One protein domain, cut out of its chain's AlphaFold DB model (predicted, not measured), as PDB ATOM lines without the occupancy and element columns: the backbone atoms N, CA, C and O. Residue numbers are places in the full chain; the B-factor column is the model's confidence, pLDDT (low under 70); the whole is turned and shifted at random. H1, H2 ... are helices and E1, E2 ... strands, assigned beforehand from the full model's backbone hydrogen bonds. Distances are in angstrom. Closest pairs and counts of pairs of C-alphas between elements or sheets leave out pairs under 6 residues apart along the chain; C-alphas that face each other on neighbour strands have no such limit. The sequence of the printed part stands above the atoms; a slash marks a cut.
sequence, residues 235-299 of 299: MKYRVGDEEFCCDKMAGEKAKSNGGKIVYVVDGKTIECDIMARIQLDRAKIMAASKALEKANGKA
ATOM      1  N   MET A 235     -22.728  31.699   4.975       97.44
ATOM      2  CA  MET A 235     -22.626  32.967   5.681       97.44
ATOM      3  C   MET A 235     -23.969  33.261   6.341       97.44
ATOM      4  O   MET A 235     -25.004  33.241   5.676       97.44
ATOM      5  N   LYS A 236     -23.947  33.538   7.642       97.38
ATOM      6  CA  LYS A 236     -25.108  34.038   8.380       97.38
ATOM      7  C   LYS A 236     -25.005  35.546   8.558       97.38
ATOM      8  O   LYS A 236     -23.916  36.117   8.499       97.38
ATOM      9  N   TYR A 237     -26.135  36.180   8.836       98.12
ATOM     10  CA  TYR A 237     -26.224  37.614   9.083       98.12
ATOM     11  C   TYR A 237     -26.711  37.840  10.511       98.12
ATOM     12  O   TYR A 237     -27.604  37.143  10.976       98.12
ATOM     13  N   ARG A 238     -26.138  38.807  11.218       97.38
ATOM     14  CA  ARG A 238     -26.511  39.181  12.583       97.38
ATOM     15  C   ARG A 238     -26.864  40.652  12.665       97.38
ATOM     16  O   ARG A 238     -26.190  41.485  12.062       97.38
ATOM     17  N   VAL A 239     -27.896  40.961  13.442       97.44
ATOM     18  CA  VAL A 239     -28.263  42.332  13.823       97.44
ATOM     19  C   VAL A 239     -28.523  42.331  15.324       97.44
ATOM     20  O   VAL A 239     -29.547  41.829  15.783       97.44
ATOM     21  N   GLY A 240     -27.566  42.847  16.099       95.25
ATOM     22  CA  GLY A 240     -27.547  42.639  17.549       95.25
ATOM     23  C   GLY A 240     -27.390  41.152  17.897       95.25
ATOM     24  O   GLY A 240     -26.456  40.487  17.433       95.25
ATOM     25  N   ASP A 241     -28.323  40.622  18.685       96.00
ATOM     26  CA  ASP A 241     -28.314  39.224  19.143       96.00
ATOM     27  C   ASP A 241     -29.118  38.267  18.254       96.00
ATOM     28  O   ASP A 241     -29.100  37.058  18.471       96.00
ATOM     29  N   GLU A 242     -29.791  38.783  17.223       97.25
ATOM     30  CA  GLU A 242     -30.600  37.973  16.310       97.25
ATOM     31  C   GLU A 242     -29.781  37.518  15.085       97.25
ATOM     32  O   GLU A 242     -29.068  38.321  14.474       97.25
ATOM     33  N   GLU A 243     -29.899  36.234  14.716       97.12
ATOM     34  CA  GLU A 243     -29.328  35.643  13.494       97.12
ATOM     35  C   GLU A 243     -30.384  35.518  12.383       97.12
ATOM     36  O   GLU A 243     -31.520  35.112  12.616       97.12
ATOM     37  N   PHE A 244     -29.975  35.794  11.147       97.44
ATOM     38  CA  PHE A 244     -30.794  35.743   9.941       97.44
ATOM     39  C   PHE A 244     -30.086  34.923   8.859       97.44
ATOM     40  O   PHE A 244     -28.862  34.980   8.707       97.44
ATOM     41  N   CYS A 245     -30.863  34.175   8.074       92.88
ATOM     42  CA  CYS A 245     -30.339  33.355   6.978       92.88
ATOM     43  C   CYS A 245     -30.148  34.120   5.659       92.88
ATOM     44  O   CYS A 245     -29.487  33.606   4.763       92.88
ATOM     45  N   CYS A 246     -30.698  35.333   5.525       95.50
ATOM     46  CA  CYS A 246     -30.514  36.162   4.338       95.50
ATOM     47  C   CYS A 246     -30.294  37.640   4.677       95.50
ATOM     48  O   CYS A 246     -30.757  38.161   5.697       95.50
ATOM     49  N   ASP A 247     -29.601  38.309   3.763       95.94
ATOM     50  CA  ASP A 247     -29.266  39.729   3.785       95.94
ATOM     51  C   ASP A 247     -30.506  40.624   3.837       95.94
ATOM     52  O   ASP A 247     -30.515  41.622   4.552       95.94
ATOM     53  N   LYS A 248     -31.577  40.249   3.129       97.31
ATOM     54  CA  LYS A 248     -32.820  41.023   3.089       97.31
ATOM     55  C   LYS A 248     -33.467  41.137   4.470       97.31
ATOM     56  O   LYS A 248     -33.775  42.247   4.899       97.31
ATOM     57  N   MET A 249     -33.631  40.016   5.181       97.19
ATOM     58  CA  MET A 249     -34.232  40.016   6.523       97.19
ATOM     59  C   MET A 249     -33.349  40.757   7.531       97.19
ATOM     60  O   MET A 249     -33.847  41.578   8.301       97.19
ATOM     61  N   ALA A 250     -32.033  40.533   7.476       97.38
ATOM     62  CA  ALA A 250     -31.088  41.285   8.295       97.38
ATOM     63  C   ALA A 250     -31.155  42.792   7.992       97.38
ATOM     64  O   ALA A 250     -31.176  43.607   8.906       97.38
ATOM     65  N   GLY A 251     -31.257  43.185   6.721       96.25
ATOM     66  CA  GLY A 251     -31.364  44.581   6.302       96.25
ATOM     67  C   GLY A 251     -32.651  45.263   6.761       96.25
ATOM     68  O   GLY A 251     -32.612  46.414   7.196       96.25
ATOM     69  N   GLU A 252     -33.787  44.568   6.710       97.56
ATOM     70  CA  GLU A 252     -35.063  45.067   7.238       97.56
ATOM     71  C   GLU A 252     -35.007  45.250   8.763       97.56
ATOM     72  O   GLU A 252     -35.419  46.297   9.279       97.56
ATOM     73  N   LYS A 253     -34.409  44.294   9.489       97.38
ATOM     74  CA  LYS A 253     -34.199  44.406  10.938       97.38
ATOM     75  C   LYS A 253     -33.235  45.538  11.298       97.38
ATOM     76  O   LYS A 253     -33.530  46.332  12.187       97.38
ATOM     77  N   ALA A 254     -32.112  45.644  10.591       97.12
ATOM     78  CA  ALA A 254     -31.108  46.689  10.780       97.12
ATOM     79  C   ALA A 254     -31.712  48.089  10.616       97.12
ATOM     80  O   ALA A 254     -31.503  48.950  11.466       97.12
ATOM     81  N   LYS A 255     -32.543  48.291   9.582       96.94
ATOM     82  CA  LYS A 255     -33.281  49.547   9.367       96.94
ATOM     83  C   LYS A 255     -34.282  49.843  10.484       96.94
ATOM     84  O   LYS A 255     -34.392  50.992  10.894       96.94
ATOM     85  N   SER A 256     -34.992  48.824  10.970       96.50
ATOM     86  CA  SER A 256     -36.026  48.985  12.005       96.50
ATOM     87  C   SER A 256     -35.437  49.304  13.382       96.50
ATOM     88  O   SER A 256     -35.996  50.108  14.120       96.50
ATOM     89  N   ASN A 257     -34.292  48.706  13.713       93.94
ATOM     90  CA  ASN A 257     -33.669  48.819  15.034       93.94
ATOM     91  C   ASN A 257     -32.489  49.804  15.080       93.94
ATOM     92  O   ASN A 257     -31.889  49.977  16.139       93.94
ATOM     93  N   GLY A 258     -32.095  50.394  13.946       92.69
ATOM     94  CA  GLY A 258     -30.856  51.175  13.837       92.69
ATOM     95  C   GLY A 258     -29.587  50.342  14.076       92.69
ATOM     96  O   GLY A 258     -28.547  50.888  14.436       92.69
ATOM     97  N   GLY A 259     -29.674  49.018  13.921       93.75
ATOM     98  CA  GLY A 259     -28.565  48.093  14.150       93.75
ATOM     99  C   GLY A 259     -27.639  47.982  12.938       93.75
ATOM    100  O   GLY A 259     -28.072  48.123  11.797       93.75
ATOM    101  N   LYS A 260     -26.360  47.677  13.173       96.31
ATOM    102  CA  LYS A 260     -25.403  47.338  12.109       96.31
ATOM    103  C   LYS A 260     -25.554  45.862  11.727       96.31
ATOM    104  O   LYS A 260     -25.685  45.014  12.608       96.31
ATOM    105  N   ILE A 261     -25.518  45.562  10.429       97.81
ATOM    106  CA  ILE A 261     -25.441  44.178   9.942       97.81
ATOM    107  C   ILE A 261     -24.016  43.674  10.150       97.81
ATOM    108  O   ILE A 261     -23.050  44.340   9.781       97.81
ATOM    109  N   VAL A 262     -23.903  42.481  10.716       97.75
ATOM    110  CA  VAL A 262     -22.642  41.788  10.931       97.75
ATOM    111  C   VAL A 262     -22.713  40.418  10.268       97.75
ATOM    112  O   VAL A 262     -23.725  39.730  10.354       97.75
ATOM    113  N   TYR A 263     -21.656  40.014   9.582       98.06
ATOM    114  CA  TYR A 263     -21.579  38.755   8.851       98.06
ATOM    115  C   TYR A 263     -20.883  37.704   9.715       98.06
ATOM    116  O   TYR A 263     -19.859  37.991  10.330       98.06
ATOM    117  N   VAL A 264     -21.417  36.486   9.767       97.44
ATOM    118  CA  VAL A 264     -20.801  35.365  10.485       97.44
ATOM    119  C   VAL A 264     -20.422  34.285   9.484       97.44
ATOM    120  O   VAL A 264     -21.290  33.686   8.849       97.44
ATOM    121  N   VAL A 265     -19.122  34.038   9.353       97.06
ATOM    122  CA  VAL A 265     -18.548  33.024   8.463       97.06
ATOM    123  C   VAL A 265     -17.655  32.120   9.298       97.06
ATOM    124  O   VAL A 265     -16.711  32.605   9.916       97.06
ATOM    125  N   ASP A 266     -17.952  30.818   9.332       93.56
ATOM    126  CA  ASP A 266     -17.173  29.835  10.106       93.56
ATOM    127  C   ASP A 266     -16.984  30.255  11.584       93.56
ATOM    128  O   ASP A 266     -15.885  30.264  12.136       93.56
ATOM    129  N   GLY A 267     -18.066  30.746  12.203       93.50
ATOM    130  CA  GLY A 267     -18.073  31.254  13.580       93.50
ATOM    131  C   GLY A 267     -17.368  32.602  13.790       93.50
ATOM    132  O   GLY A 267     -17.379  33.121  14.905       93.50
ATOM    133  N   LYS A 268     -16.777  33.197  12.747       96.19
ATOM    134  CA  LYS A 268     -16.099  34.495  12.822       96.19
ATOM    135  C   LYS A 268     -17.029  35.624  12.419       96.19
ATOM    136  O   LYS A 268     -17.616  35.611  11.341       96.19
ATOM    137  N   THR A 269     -17.083  36.625  13.281       96.94
ATOM    138  CA  THR A 269     -17.857  37.852  13.120       96.94
ATOM    139  C   THR A 269     -17.063  38.874  12.301       96.94
ATOM    140  O   THR A 269     -15.930  39.204  12.645       96.94
ATOM    141  N   ILE A 270     -17.641  39.371  11.209       97.50
ATOM    142  CA  ILE A 270     -17.014  40.276  10.240       97.50
ATOM    143  C   ILE A 270     -17.981  41.426   9.959       97.50
ATOM    144  O   ILE A 270     -19.148  41.196   9.672       97.50
ATOM    145  N   GLU A 271     -17.518  42.672  10.015       96.06
ATOM    146  CA  GLU A 271     -18.388  43.842   9.803       96.06
ATOM    147  C   GLU A 271     -18.386  44.380   8.365       96.06
ATOM    148  O   GLU A 271     -19.268  45.151   7.995       96.06
ATOM    149  N   CYS A 272     -17.381  44.016   7.569       96.00
ATOM    150  CA  CYS A 272     -17.239  44.434   6.177       96.00
ATOM    151  C   CYS A 272     -17.746  43.325   5.248       96.00
ATOM    152  O   CYS A 272     -17.290  42.184   5.331       96.00
ATOM    153  N   ASP A 273     -18.658  43.680   4.349       96.19
ATOM    154  CA  ASP A 273     -19.291  42.791   3.374       96.19
ATOM    155  C   ASP A 273     -18.276  42.128   2.429       96.19
ATOM    156  O   ASP A 273     -18.288  40.910   2.252       96.19
ATOM    157  N   ILE A 274     -17.333  42.905   1.887       96.69
ATOM    158  CA  ILE A 274     -16.280  42.414   0.990       96.69
ATOM    159  C   ILE A 274     -15.385  41.409   1.723       96.69
ATOM    160  O   ILE A 274     -15.080  40.338   1.199       96.69
ATOM    161  N   MET A 275     -14.997  41.710   2.967       95.56
ATOM    162  CA  MET A 275     -14.201  40.786   3.782       95.56
ATOM    163  C   MET A 275     -14.963  39.506   4.113       95.56
ATOM    164  O   MET A 275     -14.361  38.432   4.140       95.56
ATOM    165  N   ALA A 276     -16.270  39.607   4.355       97.19
ATOM    166  CA  ALA A 276     -17.113  38.450   4.610       97.19
ATOM    167  C   ALA A 276     -17.198  37.535   3.381       97.19
ATOM    168  O   ALA A 276     -17.022  36.327   3.528       97.19
ATOM    169  N   ARG A 277     -17.345  38.099   2.172       97.38
ATOM    170  CA  ARG A 277     -17.286  37.349   0.901       97.38
ATOM    171  C   ARG A 277     -15.948  36.628   0.724       97.38
ATOM    172  O   ARG A 277     -15.927  35.412   0.567       97.38
ATOM    173  N   ILE A 278     -14.832  37.344   0.876       96.50
ATOM    174  CA  ILE A 278     -13.483  36.756   0.773       96.50
ATOM    175  C   ILE A 278     -13.303  35.598   1.768       96.50
ATOM    176  O   ILE A 278     -12.733  34.560   1.426       96.50
ATOM    177  N   GLN A 279     -13.769  35.760   3.010       96.50
ATOM    178  CA  GLN A 279     -13.665  34.709   4.025       96.50
ATOM    179  C   GLN A 279     -14.579  33.522   3.732       96.50
ATOM    180  O   GLN A 279     -14.173  32.384   3.962       96.50
ATOM    181  N   LEU A 280     -15.780  33.764   3.200       97.25
ATOM    182  CA  LEU A 280     -16.700  32.707   2.787       97.25
ATOM    183  C   LEU A 280     -16.068  31.833   1.701       97.25
ATOM    184  O   LEU A 280     -16.074  30.608   1.818       97.25
ATOM    185  N   ASP A 281     -15.461  32.446   0.688       96.88
ATOM    186  CA  ASP A 281     -14.814  31.715  -0.401       96.88
ATOM    187  C   ASP A 281     -13.589  30.932   0.062       96.88
ATOM    188  O   ASP A 281     -13.430  29.759  -0.281       96.88
ATOM    189  N   ARG A 282     -12.756  31.527   0.923       95.12
ATOM    190  CA  ARG A 282     -11.639  30.809   1.554       95.12
ATOM    191  C   ARG A 282     -12.124  29.614   2.368       95.12
ATOM    192  O   ARG A 282     -11.538  28.538   2.267       95.12
ATOM    193  N   ALA A 283     -13.193  29.779   3.144       96.50
ATOM    194  CA  ALA A 283     -13.782  28.696   3.922       96.50
ATOM    195  C   ALA A 283     -14.319  27.572   3.021       96.50
ATOM    196  O   ALA A 283     -14.051  26.402   3.294       96.50
ATOM    197  N   LYS A 284     -14.975  27.903   1.900       96.81
ATOM    198  CA  LYS A 284     -15.419  26.920   0.895       96.81
ATOM    199  C   LYS A 284     -14.255  26.146   0.284       96.81
ATOM    200  O   LYS A 284     -14.319  24.920   0.218       96.81
ATOM    201  N   ILE A 285     -13.186  26.834  -0.126       94.88
ATOM    202  CA  ILE A 285     -11.982  26.194  -0.684       94.88
ATOM    203  C   ILE A 285     -11.349  25.258   0.354       94.88
ATOM    204  O   ILE A 285     -11.031  24.116   0.038       94.88
ATOM    205  N   MET A 286     -11.216  25.694   1.613       93.62
ATOM    206  CA  MET A 286     -10.681  24.849   2.688       93.62
ATOM    207  C   MET A 286     -11.561  23.624   2.969       93.62
ATOM    208  O   MET A 286     -11.034  22.527   3.157       93.62
ATOM    209  N   ALA A 287     -12.886  23.786   3.001       95.81
ATOM    210  CA  ALA A 287     -13.820  22.679   3.199       95.81
ATOM    211  C   ALA A 287     -13.726  21.657   2.059       95.81
ATOM    212  O   ALA A 287     -13.659  20.454   2.313       95.81
ATOM    213  N   ALA A 288     -13.639  22.137   0.817       95.31
ATOM    214  CA  ALA A 288     -13.424  21.296  -0.350       95.31
ATOM    215  C   ALA A 288     -12.111  20.507  -0.272       95.31
ATOM    216  O   ALA A 288     -12.128  19.290  -0.445       95.31
ATOM    217  N   SER A 289     -10.990  21.166   0.041       92.50
ATOM    218  CA  SER A 289      -9.689  20.501   0.193       92.50
ATOM    219  C   SER A 289      -9.729  19.406   1.262       92.50
ATOM    220  O   SER A 289      -9.309  18.281   1.003       92.50
ATOM    221  N   LYS A 290     -10.333  19.680   2.426       93.69
ATOM    222  CA  LYS A 290     -10.511  18.674   3.488       93.69
ATOM    223  C   LYS A 290     -11.373  17.491   3.038       93.69
ATOM    224  O   LYS A 290     -11.119  16.352   3.423       93.69
ATOM    225  N   ALA A 291     -12.416  17.740   2.246       95.19
ATOM    226  CA  ALA A 291     -13.268  16.676   1.722       95.19
ATOM    227  C   ALA A 291     -12.520  15.784   0.717       95.19
ATOM    228  O   ALA A 291     -12.695  14.566   0.736       95.19
ATOM    229  N   LEU A 292     -11.639  16.368  -0.100       92.62
ATOM    230  CA  LEU A 292     -10.760  15.629  -1.010       92.62
ATOM    231  C   LEU A 292      -9.745  14.754  -0.275       92.62
ATOM    232  O   LEU A 292      -9.539  13.603  -0.654       92.62
ATOM    233  N   GLU A 293      -9.106  15.283   0.768       92.12
ATOM    234  CA  GLU A 293      -8.156  14.525   1.593       92.12
ATOM    235  C   GLU A 293      -8.825  13.287   2.201       92.12
ATOM    236  O   GLU A 293      -8.287  12.181   2.110       92.12
ATOM    237  N   LYS A 294     -10.052  13.453   2.715       92.56
ATOM    238  CA  LYS A 294     -10.879  12.350   3.224       92.56
ATOM    239  C   LYS A 294     -11.252  11.340   2.141       92.56
ATOM    240  O   LYS A 294     -11.128  10.142   2.375       92.56
ATOM    241  N   ALA A 295     -11.680  11.801   0.964       90.81
ATOM    242  CA  ALA A 295     -12.053  10.921  -0.145       90.81
ATOM    243  C   ALA A 295     -10.875  10.067  -0.650       90.81
ATOM    244  O   ALA A 295     -11.075   8.936  -1.082       90.81
ATOM    245  N   ASN A 296      -9.649  10.582  -0.538       87.88
ATOM    246  CA  ASN A 296      -8.429   9.881  -0.938       87.88
ATOM    247  C   ASN A 296      -7.824   8.997   0.165       87.88
ATOM    248  O   ASN A 296      -6.729   8.468  -0.021       87.88
ATOM    249  N   GLY A 297      -8.489   8.861   1.317       87.44
ATOM    250  CA  GLY A 297      -7.983   8.075   2.445       87.44
ATOM    251  C   GLY A 297      -6.721   8.657   3.092       87.44
ATOM    252  O   GLY A 297      -5.963   7.915   3.706       87.44
ATOM    253  N   LYS A 298      -6.474   9.968   2.944       69.81
ATOM    254  CA  LYS A 298      -5.327  10.683   3.538       69.81
ATOM    255  C   LYS A 298      -5.702  11.463   4.812       69.81
ATOM    256  O   LYS A 298      -5.034  12.442   5.129       69.81
ATOM    257  N   ALA A 299      -6.797  11.081   5.477       55.78
ATOM    258  CA  ALA A 299      -7.340  11.775   6.651       55.78
ATOM    259  C   ALA A 299      -6.620  11.427   7.957       55.78
ATOM    260  O   ALA A 299      -6.192  10.260   8.099       55.78
TER     261      ALA A 299
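What this domain is: This is residues 235 to 299 of the 299 residues of an uncharacterized protein of Phycisphaerae bacterium (UniProt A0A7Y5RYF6). A small four-stranded sheet has two helices over one face, and its other face is bare; the longer helix, H2, covers E3 with its first part and then runs out past the sheet as an arm, making the length. The printed part has 65 residues, with E1, E2, H1, E3, E4 and H2 along the chain. The sheet's order is E2, E1, E3, E4, antiparallel throughout, and the class is mixed, helices and strands. The whole is loose, with a radius of gyration of the C-alphas of 15.1 A and spans of 50 by 18 by 16 A.

Where its parts are: E1, residues 235 to 239, begins at C-alpha 235 (-22.626, 32.967, 5.681) and measures 13.6 A; E3, residues 261 to 265, measures 13.2 A. E2 is residues 242 to 244 and E4 residues 268 to 270. H1, residues 247 to 257, measures 15.1 A. H2, residues 273 to 295, measures 32.9 A and ends at C-alpha 295 (-12.053, 10.921, -0.145).

How they stand to each other: Inner strands E1 and E3 are antiparallel at 149 degrees, with N 238 and O 262 2.7 A apart. Hairpin E1 and E2 has N 244 and O 237 at 2.7 A; hairpin E3 and E4 has N 263 and O 270 at 2.8 A. E2, H1 and E3 form a split strand-helix-strand unit, E1 between its strands, with a right-handed crossover. Two layers, helices on one face of a sheet, are formed: H1 is over E1, height 7.7 A, along the strands at 5 degrees on the local plane, closest C-alphas Val 239 and Ala 254, 6.0 A. H2 is over E3 on the same face, height 7.3 A, along the strands at 12 degrees on the local plane, closest C-alphas Val 265 and Leu 280, 6.0 A. H1 and H2 are apart. In both, every O i to N i+4 pair is within hydrogen-bond range.

The domain as a whole: The C-alphas farthest apart, of Ser 256 and Gly 297, are 50.5 A apart. Residues 292 to 297, of which 292 to 295 belong to H2, stand free. The printed part has no cut, and its links are tight. Mean pLDDT of the printed part is 94.6; residues 298 to 299 are under 70.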